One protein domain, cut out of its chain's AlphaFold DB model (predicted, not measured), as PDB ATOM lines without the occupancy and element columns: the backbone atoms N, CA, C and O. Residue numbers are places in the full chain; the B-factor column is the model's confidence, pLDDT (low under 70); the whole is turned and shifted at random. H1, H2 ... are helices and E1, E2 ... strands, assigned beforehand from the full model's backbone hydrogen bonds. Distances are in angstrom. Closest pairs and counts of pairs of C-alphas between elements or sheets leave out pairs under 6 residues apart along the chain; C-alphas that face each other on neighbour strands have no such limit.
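This is residues 150 to 185 and 288 to 331 of the 331 residues of the protein "WcbI domain-containing protein" of Desulfovibrio gracilis DSM 16080 (UniProt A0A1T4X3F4). Helix H3 runs through the middle, with the helical hairpin of H1 and H2 packed on one side through H2, and H4 and the small strand hairpin E1 and E2 on the other. The printed part has 80 residues, with H1, H2, E1, E2, H3, H4 along the chain. It is mostly helix, its sheet E1 - E2 antiparallel, and compact: radius of gyration of the C-alphas 12.8 A, spans 35 by 29 by 22 A.

In the hairpin of E1, residues 291 to 293, and E2, residues 296 to 298, N 291 and O 298 are within hydrogen-bond range at 2.8 A. H3, residues 300 to 312, touches H4, residues 318 to 327, with residues 306 to 310 alone; the closest C-alphas, of Ala 310 and Phe 318, are 6.7 A apart. H2, residues 172 to 181, touches H3, closest C-alphas Leu 180 and Ala 301, 6.9 A. H1, residues 160 to 167, touches H2, closest C-alphas Leu 165 and Leu 175, 6.2 A, opposite ways at a shallow tilt of 27 degrees. In these four helices every O i to N i+4 pair is within hydrogen-bond range.

H1, 10.7 A long, begins at C-alpha 160 (256.740, 257.237, 484.953). H2 measures 13.8 A, E1 and E2 6.2 A each, and H3 18.4 A. H4, 14.7 A, ends at C-alpha 327 (251.747, 285.113, 484.397).

The farthest C-alphas, of Arg 183 and His 331, are 38.0 A apart. Residues 186 to 287 are not printed; C-alphas 185 and 288 are 18.8 A apart. No link printed whole is long. Residues 152 to 153 and 328 to 331 have pLDDT under 70.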
ATOM      1  N   ARG A 150     261.752 260.583 485.315       87.12
ATOM      2  CA  ARG A 150     262.429 260.118 484.112       87.12
ATOM      3  C   ARG A 150     262.845 261.319 483.264       87.12
ATOM      4  O   ARG A 150     262.032 262.173 482.924       87.12
ATOM      5  N   GLY A 151     264.109 261.350 482.899       80.12
ATOM      6  CA  GLY A 151     264.709 262.247 481.923       80.12
ATOM      7  C   GLY A 151     264.666 261.698 480.495       80.12
ATOM      8  O   GLY A 151     264.004 260.711 480.181       80.12
ATOM      9  N   GLY A 152     265.339 262.400 479.581       67.56
ATOM     10  CA  GLY A 152     265.595 261.939 478.208       67.56
ATOM     11  C   GLY A 152     264.378 261.738 477.291       67.56
ATOM     12  O   GLY A 152     264.570 261.435 476.115       67.56
ATOM     13  N   GLY A 153     263.152 261.892 477.794       67.62
ATOM     14  CA  GLY A 153     261.914 261.842 477.019       67.62
ATOM     15  C   GLY A 153     261.597 263.163 476.314       67.62
ATOM     16  O   GLY A 153     262.268 264.166 476.524       67.62
ATOM     17  N   ALA A 154     260.551 263.156 475.480       71.81
ATOM     18  CA  ALA A 154     260.044 264.369 474.831       71.81
ATOM     19  C   ALA A 154     259.450 265.371 475.838       71.81
ATOM     20  O   ALA A 154     259.554 266.571 475.624       71.81
ATOM     21  N   PHE A 155     258.876 264.866 476.933       76.56
ATOM     22  CA  PHE A 155     258.281 265.677 477.989       76.56
ATOM     23  C   PHE A 155     259.284 265.950 479.112       76.56
ATOM     24  O   PHE A 155     259.809 265.011 479.728       76.56
ATOM     25  N   GLU A 156     259.515 267.227 479.403       72.62
ATOM     26  CA  GLU A 156     260.421 267.660 480.466       72.62
ATOM     27  C   GLU A 156     259.902 267.259 481.853       72.62
ATOM     28  O   GLU A 156     258.721 267.396 482.165       72.62
ATOM     29  N   SER A 157     260.790 266.753 482.716       74.25
ATOM     30  CA  SER A 157     260.429 266.279 484.063       74.25
ATOM     31  C   SER A 157     259.340 265.197 484.068       74.25
ATOM     32  O   SER A 157     258.442 265.189 484.914       74.25
ATOM     33  N   SER A 158     259.418 264.271 483.106       83.50
ATOM     34  CA  SER A 158     258.490 263.146 482.962       83.50
ATOM     35  C   SER A 158     258.394 262.306 484.240       83.50
ATOM     36  O   SER A 158     259.373 262.095 484.959       83.50
ATOM     37  N   HIS A 159     257.183 261.814 484.521       89.62
ATOM     38  CA  HIS A 159     256.894 261.009 485.701       89.62
ATOM     39  C   HIS A 159     256.302 259.665 485.277       89.62
ATOM     40  O   HIS A 159     255.178 259.595 484.779       89.62
ATOM     41  N   VAL A 160     257.029 258.570 485.523       89.56
ATOM     42  CA  VAL A 160     256.740 257.237 484.953       89.56
ATOM     43  C   VAL A 160     255.305 256.770 485.221       89.56
ATOM     44  O   VAL A 160     254.659 256.196 484.345       89.56
ATOM     45  N   VAL A 161     254.790 257.028 486.424       90.69
ATOM     46  CA  VAL A 161     253.436 256.604 486.813       90.69
ATOM     47  C   VAL A 161     252.346 257.452 486.154       90.69
ATOM     48  O   VAL A 161     251.396 256.878 485.626       90.69
ATOM     49  N   LEU A 162     252.493 258.781 486.107       91.75
ATOM     50  CA  LEU A 162     251.546 259.656 485.407       91.75
ATOM     51  C   LEU A 162     251.528 259.347 483.907       91.75
ATOM     52  O   LEU A 162     250.458 259.191 483.329       91.75
ATOM     53  N   ASP A 163     252.699 259.146 483.300       91.88
ATOM     54  CA  ASP A 163     252.834 258.726 481.901       91.88
ATOM     55  C   ASP A 163     252.110 257.418 481.597       91.88
ATOM     56  O   ASP A 163     251.581 257.233 480.501       91.88
ATOM     57  N   ARG A 164     252.151 256.463 482.530       91.75
ATOM     58  CA  ARG A 164     251.449 255.190 482.382       91.75
ATOM     59  C   ARG A 164     249.939 255.406 482.435       91.75
ATOM     60  O   ARG A 164     249.264 255.000 481.499       91.75
ATOM     61  N   LEU A 165     249.442 256.091 483.465       92.12
ATOM     62  CA  LEU A 165     248.006 256.337 483.634       92.12
ATOM     63  C   LEU A 165     247.414 257.155 482.472       92.12
ATOM     64  O   LEU A 165     246.298 256.890 482.036       92.12
ATOM     65  N   LEU A 166     248.173 258.114 481.925       92.62
ATOM     66  CA  LEU A 166     247.776 258.879 480.738       92.62
ATOM     67  C   LEU A 166     247.642 257.983 479.499       92.62
ATOM     68  O   LEU A 166     246.686 258.120 478.741       92.62
ATOM     69  N   ARG A 167     248.576 257.044 479.295       93.19
ATOM     70  CA  ARG A 167     248.522 256.088 478.173       93.19
ATOM     71  C   ARG A 167     247.382 255.079 478.299       93.19
ATOM     72  O   ARG A 167     246.910 254.593 477.279       93.19
ATOM     73  N   GLU A 168     246.952 254.776 479.518       92.62
ATOM     74  CA  GLU A 168     245.787 253.921 479.788       92.62
ATOM     75  C   GLU A 168     244.451 254.616 479.449       92.62
ATOM     76  O   GLU A 168     243.409 253.969 479.470       92.62
ATOM     77  N   GLY A 169     244.464 255.910 479.097       91.88
ATOM     78  CA  GLY A 169     243.282 256.628 478.609       91.88
ATOM     79  C   GLY A 169     242.255 256.966 479.692       91.88
ATOM     80  O   GLY A 169     241.094 257.217 479.378       91.88
ATOM     81  N   LEU A 170     242.662 256.971 480.965       89.62
ATOM     82  CA  LEU A 170     241.774 257.314 482.075       89.62
ATOM     83  C   LEU A 170     241.315 258.782 481.991       89.62
ATOM     84  O   LEU A 170     242.136 259.664 481.710       89.62
ATOM     85  N   PRO A 171     240.042 259.088 482.315       93.06
ATOM     86  CA  PRO A 171     239.597 260.465 482.497       93.06
ATOM     87  C   PRO A 171     240.464 261.193 483.530       93.06
ATOM     88  O   PRO A 171     240.825 260.614 484.556       93.06
ATOM     89  N   LYS A 172     240.756 262.484 483.304       95.12
ATOM     90  CA  LYS A 172     241.618 263.311 484.175       95.12
ATOM     91  C   LYS A 172     241.297 263.144 485.666       95.12
ATOM     92  O   LYS A 172     242.205 262.983 486.479       95.12
ATOM     93  N   THR A 173     240.016 263.194 486.028       94.06
ATOM     94  CA  THR A 173     239.554 263.092 487.420       94.06
ATOM     95  C   THR A 173     239.889 261.746 488.050       94.06
ATOM     96  O   THR A 173     240.327 261.701 489.199       94.06
ATOM     97  N   ASP A 174     239.717 260.655 487.304       93.19
ATOM     98  CA  ASP A 174     239.997 259.305 487.792       93.19
ATOM     99  C   ASP A 174     241.500 259.044 487.832       93.19
ATOM    100  O   ASP A 174     241.999 258.506 488.818       93.19
ATOM    101  N   LEU A 175     242.239 259.522 486.827       94.56
ATOM    102  CA  LEU A 175     243.697 259.482 486.803       94.56
ATOM    103  C   LEU A 175     244.296 260.178 488.026       94.56
ATOM    104  O   LEU A 175     245.101 259.575 488.735       94.56
ATOM    105  N   LEU A 176     243.900 261.427 488.299       94.62
ATOM    106  CA  LEU A 176     244.409 262.182 489.447       94.62
ATOM    107  C   LEU A 176     244.001 261.530 490.768       94.62
ATOM    108  O   LEU A 176     244.815 261.456 491.686       94.62
ATOM    109  N   ARG A 177     242.778 260.993 490.866       92.12
ATOM    110  CA  ARG A 177     242.335 260.246 492.052       92.12
ATOM    111  C   ARG A 177     243.211 259.018 492.295       92.12
ATOM    112  O   ARG A 177     243.669 258.822 493.418       92.12
ATOM    113  N   VAL A 178     243.454 258.210 491.263       91.25
ATOM    114  CA  VAL A 178     244.309 257.016 491.339       91.25
ATOM    115  C   VAL A 178     245.745 257.401 491.676       91.25
ATOM    116  O   VAL A 178     246.351 256.774 492.538       91.25
ATOM    117  N   PHE A 179     246.281 258.444 491.044       92.94
ATOM    118  CA  PHE A 179     247.653 258.875 491.267       92.94
ATOM    119  C   PHE A 179     247.883 259.414 492.682       92.94
ATOM    120  O   PHE A 179     248.817 258.989 493.353       92.94
ATOM    121  N   LEU A 180     247.017 260.318 493.148       90.75
ATOM    122  CA  LEU A 180     247.203 261.024 494.416       90.75
ATOM    123  C   LEU A 180     246.768 260.207 495.637       90.75
ATOM    124  O   LEU A 180     247.311 260.402 496.719       90.75
ATOM    125  N   ARG A 181     245.770 259.323 495.490       83.69
ATOM    126  CA  ARG A 181     245.176 258.571 496.616       83.69
ATOM    127  C   ARG A 181     245.352 257.060 496.516       83.69
ATOM    128  O   ARG A 181     245.123 256.352 497.495       83.69
ATOM    129  N   GLY A 182     245.702 256.541 495.344       72.81
ATOM    130  CA  GLY A 182     245.924 255.115 495.145       72.81
ATOM    131  C   GLY A 182     247.287 254.658 495.662       72.81
ATOM    132  O   GLY A 182     248.228 255.433 495.805       72.81
ATOM    133  N   ARG A 183     247.430 253.346 495.881       75.44
ATOM    134  CA  ARG A 183     248.717 252.703 496.209       75.44
ATOM    135  C   ARG A 183     249.546 252.441 494.946       75.44
ATOM    136  O   ARG A 183     249.964 251.317 494.691       75.44
ATOM    137  N   VAL A 184     249.732 253.465 494.113       81.19
ATOM    138  CA  VAL A 184     250.404 253.331 492.803       81.19
ATOM    139  C   VAL A 184     251.928 253.412 492.890       81.19
ATOM    140  O   VAL A 184     252.599 253.118 491.901       81.19
ATOM    141  N   LEU A 185     252.461 253.787 494.058       83.25
ATOM    142  CA  LEU A 185     253.892 253.904 494.346       83.25
ATOM    143  C   LEU A 185     254.295 252.871 495.416       83.25
ATOM    144  O   LEU A 185     254.142 253.139 496.609       83.25
ATOM    145  N   SER A 288     250.416 269.084 502.328       97.50
ATOM    146  CA  SER A 288     250.109 270.513 502.410       97.50
ATOM    147  C   SER A 288     251.273 271.401 501.965       97.50
ATOM    148  O   SER A 288     251.090 272.590 501.692       97.50
ATOM    149  N   THR A 289     252.470 270.820 501.863       98.19
ATOM    150  CA  THR A 289     253.705 271.529 501.549       98.19
ATOM    151  C   THR A 289     253.604 272.198 500.184       98.19
ATOM    152  O   THR A 289     253.327 271.555 499.169       98.19
ATOM    153  N   ARG A 290     253.849 273.512 500.157       98.06
ATOM    154  CA  ARG A 290     253.834 274.324 498.938       98.06
ATOM    155  C   ARG A 290     255.251 274.644 498.474       98.06
ATOM    156  O   ARG A 290     256.053 275.187 499.231       98.06
ATOM    157  N   TYR A 291     255.521 274.382 497.203       97.44
ATOM    158  CA  TYR A 291     256.816 274.576 496.564       97.44
ATOM    159  C   TYR A 291     256.772 275.755 495.589       97.44
ATOM    160  O   TYR A 291     255.754 275.937 494.914       97.44
ATOM    161  N   PRO A 292     257.848 276.555 495.479       96.38
ATOM    162  CA  PRO A 292     257.965 277.547 494.418       96.38
ATOM    163  C   PRO A 292     257.990 276.859 493.047       96.38
ATOM    164  O   PRO A 292     258.797 275.966 492.799       96.38
ATOM    165  N   VAL A 293     257.091 277.284 492.164       96.12
ATOM    166  CA  VAL A 293     256.972 276.834 490.776       96.12
ATOM    167  C   VAL A 293     256.747 278.070 489.907       96.12
ATOM    168  O   VAL A 293     255.615 278.502 489.696       96.12
ATOM    169  N   TYR A 294     257.848 278.667 489.450       93.75
ATOM    170  CA  TYR A 294     257.903 279.820 488.548       93.75
ATOM    171  C   TYR A 294     256.989 280.984 488.959       93.75
ATOM    172  O   TYR A 294     256.187 281.458 488.167       93.75
ATOM    173  N   GLY A 295     257.089 281.436 490.213       91.50
ATOM    174  CA  GLY A 295     256.292 282.553 490.748       91.50
ATOM    175  C   GLY A 295     254.996 282.134 491.452       91.50
ATOM    176  O   GLY A 295     254.472 282.889 492.263       91.50
ATOM    177  N   ARG A 296     254.524 280.898 491.248       95.75
ATOM    178  CA  ARG A 296     253.428 280.304 492.031       95.75
ATOM    179  C   ARG A 296     253.975 279.462 493.180       95.75
ATOM    180  O   ARG A 296     255.117 279.008 493.148       95.75
ATOM    181  N   LYS A 297     253.141 279.207 494.190       97.00
ATOM    182  CA  LYS A 297     253.423 278.237 495.258       97.00
ATOM    183  C   LYS A 297     252.430 277.087 495.177       97.00
ATOM    184  O   LYS A 297     251.280 277.274 495.565       97.00
ATOM    185  N   LEU A 298     252.862 275.928 494.687       98.00
ATOM    186  CA  LEU A 298     251.986 274.783 494.425       98.00
ATOM    187  C   LEU A 298     252.211 273.645 495.416       98.00
ATOM    188  O   LEU A 298     253.352 273.333 495.749       98.00
ATOM    189  N   THR A 299     251.134 272.992 495.846       98.19
ATOM    190  CA  THR A 299     251.232 271.660 496.458       98.19
ATOM    191  C   THR A 299     251.600 270.613 495.407       98.19
ATOM    192  O   THR A 299     251.501 270.854 494.198       98.19
ATOM    193  N   PHE A 300     251.984 269.411 495.845       96.75
ATOM    194  CA  PHE A 300     252.205 268.301 494.917       96.75
ATOM    195  C   PHE A 300     250.962 267.989 494.067       96.75
ATOM    196  O   PHE A 300     251.083 267.751 492.866       96.75
ATOM    197  N   ALA A 301     249.767 268.018 494.666       96.81
ATOM    198  CA  ALA A 301     248.517 267.732 493.962       96.81
ATOM    199  C   ALA A 301     248.223 268.765 492.863       96.81
ATOM    200  O   ALA A 301     247.900 268.383 491.739       96.81
ATOM    201  N   GLU A 302     248.401 270.054 493.165       97.81
ATOM    202  CA  GLU A 302     248.234 271.144 492.195       97.81
ATOM    203  C   GLU A 302     249.255 271.025 491.047       97.81
ATOM    204  O   GLU A 302     248.904 271.169 489.877       97.81
ATOM    205  N   TYR A 303     250.512 270.691 491.351       97.31
ATOM    206  CA  TYR A 303     251.540 270.458 490.331       97.31
ATOM    207  C   TYR A 303     251.243 269.236 489.447       97.31
ATOM    208  O   TYR A 303     251.405 269.300 488.228       97.31
ATOM    209  N   ALA A 304     250.778 268.130 490.036       96.44
ATOM    210  CA  ALA A 304     250.376 266.937 489.291       96.44
ATOM    211  C   ALA A 304     249.176 267.215 488.369       96.44
ATOM    212  O   ALA A 304     249.100 266.673 487.267       96.44
ATOM    213  N   GLU A 305     248.256 268.083 488.784       97.19
ATOM    214  CA  GLU A 305     247.172 268.539 487.920       97.19
ATOM    215  C   GLU A 305     247.692 269.352 486.725       97.19
ATOM    216  O   GLU A 305     247.287 269.082 485.593       97.19
ATOM    217  N   GLU A 306     248.613 270.295 486.945       96.81
ATOM    218  CA  GLU A 306     249.241 271.065 485.860       96.81
ATOM    219  C   GLU A 306     250.004 270.154 484.886       96.81
ATOM    220  O   GLU A 306     249.909 270.338 483.671       96.81
ATOM    221  N   TYR A 307     250.680 269.123 485.399       96.25
ATOM    222  CA  TYR A 307     251.319 268.083 484.590       96.25
ATOM    223  C   TYR A 307     250.308 267.389 483.670       96.25
ATOM    224  O   TYR A 307     250.506 267.294 482.459       96.25
ATOM    225  N   VAL A 308     249.199 266.903 484.235       96.19
ATOM    226  CA  VAL A 308     248.162 266.189 483.478       96.19
ATOM    227  C   VAL A 308     247.504 267.109 482.450       96.19
ATOM    228  O   VAL A 308     247.283 266.683 481.319       96.19
ATOM    229  N   ASN A 309     247.252 268.373 482.797       96.25
ATOM    230  CA  ASN A 309     246.716 269.366 481.866       96.25
ATOM    231  C   ASN A 309     247.640 269.568 480.661       96.25
ATOM    232  O   ASN A 309     247.183 269.442 479.526       96.25
ATOM    233  N   ALA A 310     248.933 269.820 480.894       94.88
ATOM    234  CA  ALA A 310     249.910 270.005 479.820       94.88
ATOM    235  C   ALA A 310     249.936 268.796 478.873       94.88
ATOM    236  O   ALA A 310     249.894 268.947 477.652       94.88
ATOM    237  N   ARG A 311     249.902 267.584 479.436       93.81
ATOM    238  CA  ARG A 311     249.907 266.338 478.663       93.81
ATOM    239  C   ARG A 311     248.653 266.122 477.835       93.81
ATOM    240  O   ARG A 311     248.765 265.712 476.684       93.81
ATOM    241  N   LEU A 312     247.477 266.400 478.391       93.62
ATOM    242  CA  LEU A 312     246.213 266.299 477.655       93.62
ATOM    243  C   LEU A 312     246.109 267.348 476.536       93.62
ATOM    244  O   LEU A 312     245.450 267.094 475.532       93.62
ATOM    245  N   LEU A 313     246.791 268.487 476.678       94.50
ATOM    246  CA  LEU A 313     246.913 269.517 475.641       94.50
ATOM    247  C   LEU A 313     248.005 269.215 474.598       94.50
ATOM    248  O   LEU A 313     248.157 269.982 473.649       94.50
ATOM    249  N   GLY A 314     248.773 268.131 474.755       92.75
ATOM    250  CA  GLY A 314     249.887 267.797 473.861       92.75
ATOM    251  C   GLY A 314     251.077 268.758 473.963       92.75
ATOM    252  O   GLY A 314     251.811 268.929 472.992       92.75
ATOM    253  N   ILE A 315     251.255 269.415 475.113       92.56
ATOM    254  CA  ILE A 315     252.363 270.340 475.365       92.56
ATOM    255  C   ILE A 315     253.523 269.564 475.990       92.56
ATOM    256  O   ILE A 315     253.405 269.076 477.112       92.56
ATOM    257  N   ASP A 316     254.641 269.475 475.270       87.75
ATOM    258  CA  ASP A 316     255.843 268.758 475.718       87.75
ATOM    259  C   ASP A 316     256.816 269.631 476.538       87.75
ATOM    260  O   ASP A 316     257.510 269.133 477.426       87.75
ATOM    261  N   ASP A 317     256.829 270.944 476.278       89.62
ATOM    262  CA  ASP A 317     257.613 271.937 477.024       89.62
ATOM    263  C   ASP A 317     256.866 272.347 478.303       89.62
ATOM    264  O   ASP A 317     256.111 273.328 478.357       89.62
ATOM    265  N   PHE A 318     257.034 271.525 479.338       91.56
ATOM    266  CA  PHE A 318     256.314 271.697 480.591       91.56
ATOM    267  C   PHE A 318     256.783 272.921 481.383       91.56
ATOM    268  O   PHE A 318     255.972 273.570 482.045       91.56
ATOM    269  N   ILE A 319     258.067 273.278 481.300       90.38
ATOM    270  CA  ILE A 319     258.602 274.460 481.979       90.38
ATOM    271  C   ILE A 319     257.962 275.731 481.415       90.38
ATOM    272  O   ILE A 319     257.469 276.559 482.188       90.38
ATOM    273  N   THR A 320     257.911 275.874 480.088       90.94
ATOM    274  CA  THR A 320     257.259 277.025 479.450       90.94
ATOM    275  C   THR A 320     255.767 277.063 479.770       90.94
ATOM    276  O   THR A 320     255.242 278.134 480.082       90.94
ATOM    277  N   TYR A 321     255.091 275.907 479.786       94.25
ATOM    278  CA  TYR A 321     253.695 275.816 480.224       94.25
ATOM    279  C   TYR A 321     253.502 276.352 481.651       94.25
ATOM    280  O   TYR A 321     252.656 277.218 481.878       94.25
ATOM    281  N   LEU A 322     254.307 275.896 482.617       94.00
ATOM    282  CA  LEU A 322     254.195 276.331 484.013       94.00
ATOM    283  C   LEU A 322     254.462 277.833 484.180       94.00
ATOM    284  O   LEU A 322     253.736 278.497 484.922       94.00
ATOM    285  N   ARG A 323     255.456 278.377 483.467       93.31
ATOM    286  CA  ARG A 323     255.763 279.818 483.460       93.31
ATOM    287  C   ARG A 323     254.596 280.640 482.916       93.31
ATOM    288  O   ARG A 323     254.185 281.601 483.560       93.31
ATOM    289  N   ALA A 324     254.010 280.230 481.790       93.00
ATOM    290  CA  ALA A 324     252.859 280.919 481.205       93.00
ATOM    291  C   ALA A 324     251.647 280.927 482.154       93.00
ATOM    292  O   ALA A 324     250.966 281.943 482.292       93.00
ATOM    293  N   ARG A 325     251.410 279.816 482.865       92.50
ATOM    294  CA  ARG A 325     250.333 279.695 483.861       92.50
ATOM    295  C   ARG A 325     250.536 280.596 485.082       92.50
ATOM    296  O   ARG A 325     249.554 280.945 485.732       92.50
ATOM    297  N   ALA A 326     251.777 280.949 485.413       87.56
ATOM    298  CA  ALA A 326     252.075 281.896 486.482       87.56
ATOM    299  C   ALA A 326     251.721 283.332 486.099       87.56
ATOM    300  O   ALA A 326     251.068 284.015 486.878       87.56
ATOM    301  N   THR A 327     252.043 283.753 484.875       78.75
ATOM    302  CA  THR A 327     251.747 285.113 484.397       78.75
ATOM    303  C   THR A 327     250.245 285.396 484.301       78.75
ATOM    304  O   THR A 327     249.814 286.527 484.481       78.75
ATOM    305  N   THR A 328     249.425 284.372 484.049       69.69
ATOM    306  CA  THR A 328     247.962 284.516 483.957       69.69
ATOM    307  C   THR A 328     247.238 284.586 485.303       69.69
ATOM    308  O   THR A 328     246.035 284.802 485.304       69.69
ATOM    309  N   ALA A 329     247.919 284.336 486.426       60.47
ATOM    310  CA  ALA A 329     247.297 284.333 487.756       60.47
ATOM    311  C   ALA A 329     247.306 285.716 488.444       60.47
ATOM    312  O   ALA A 329     246.626 285.881 489.454       60.47
ATOM    313  N   ASP A 330     248.049 286.685 487.894       52.16
ATOM    314  CA  ASP A 330     248.181 288.061 488.405       52.16
ATOM    315  C   ASP A 330     247.209 289.061 487.726       52.16
ATOM    316  O   ASP A 330     247.360 290.282 487.837       52.16
ATOM    317  N   HIS A 331     246.195 288.547 487.024       39.03
ATOM    318  CA  HIS A 331     245.077 289.277 486.417       39.03
ATOM    319  C   HIS A 331     243.761 288.604 486.802       39.03
ATOM    320  O   HIS A 331     242.755 289.339 486.927       39.03
TER     321      HIS A 331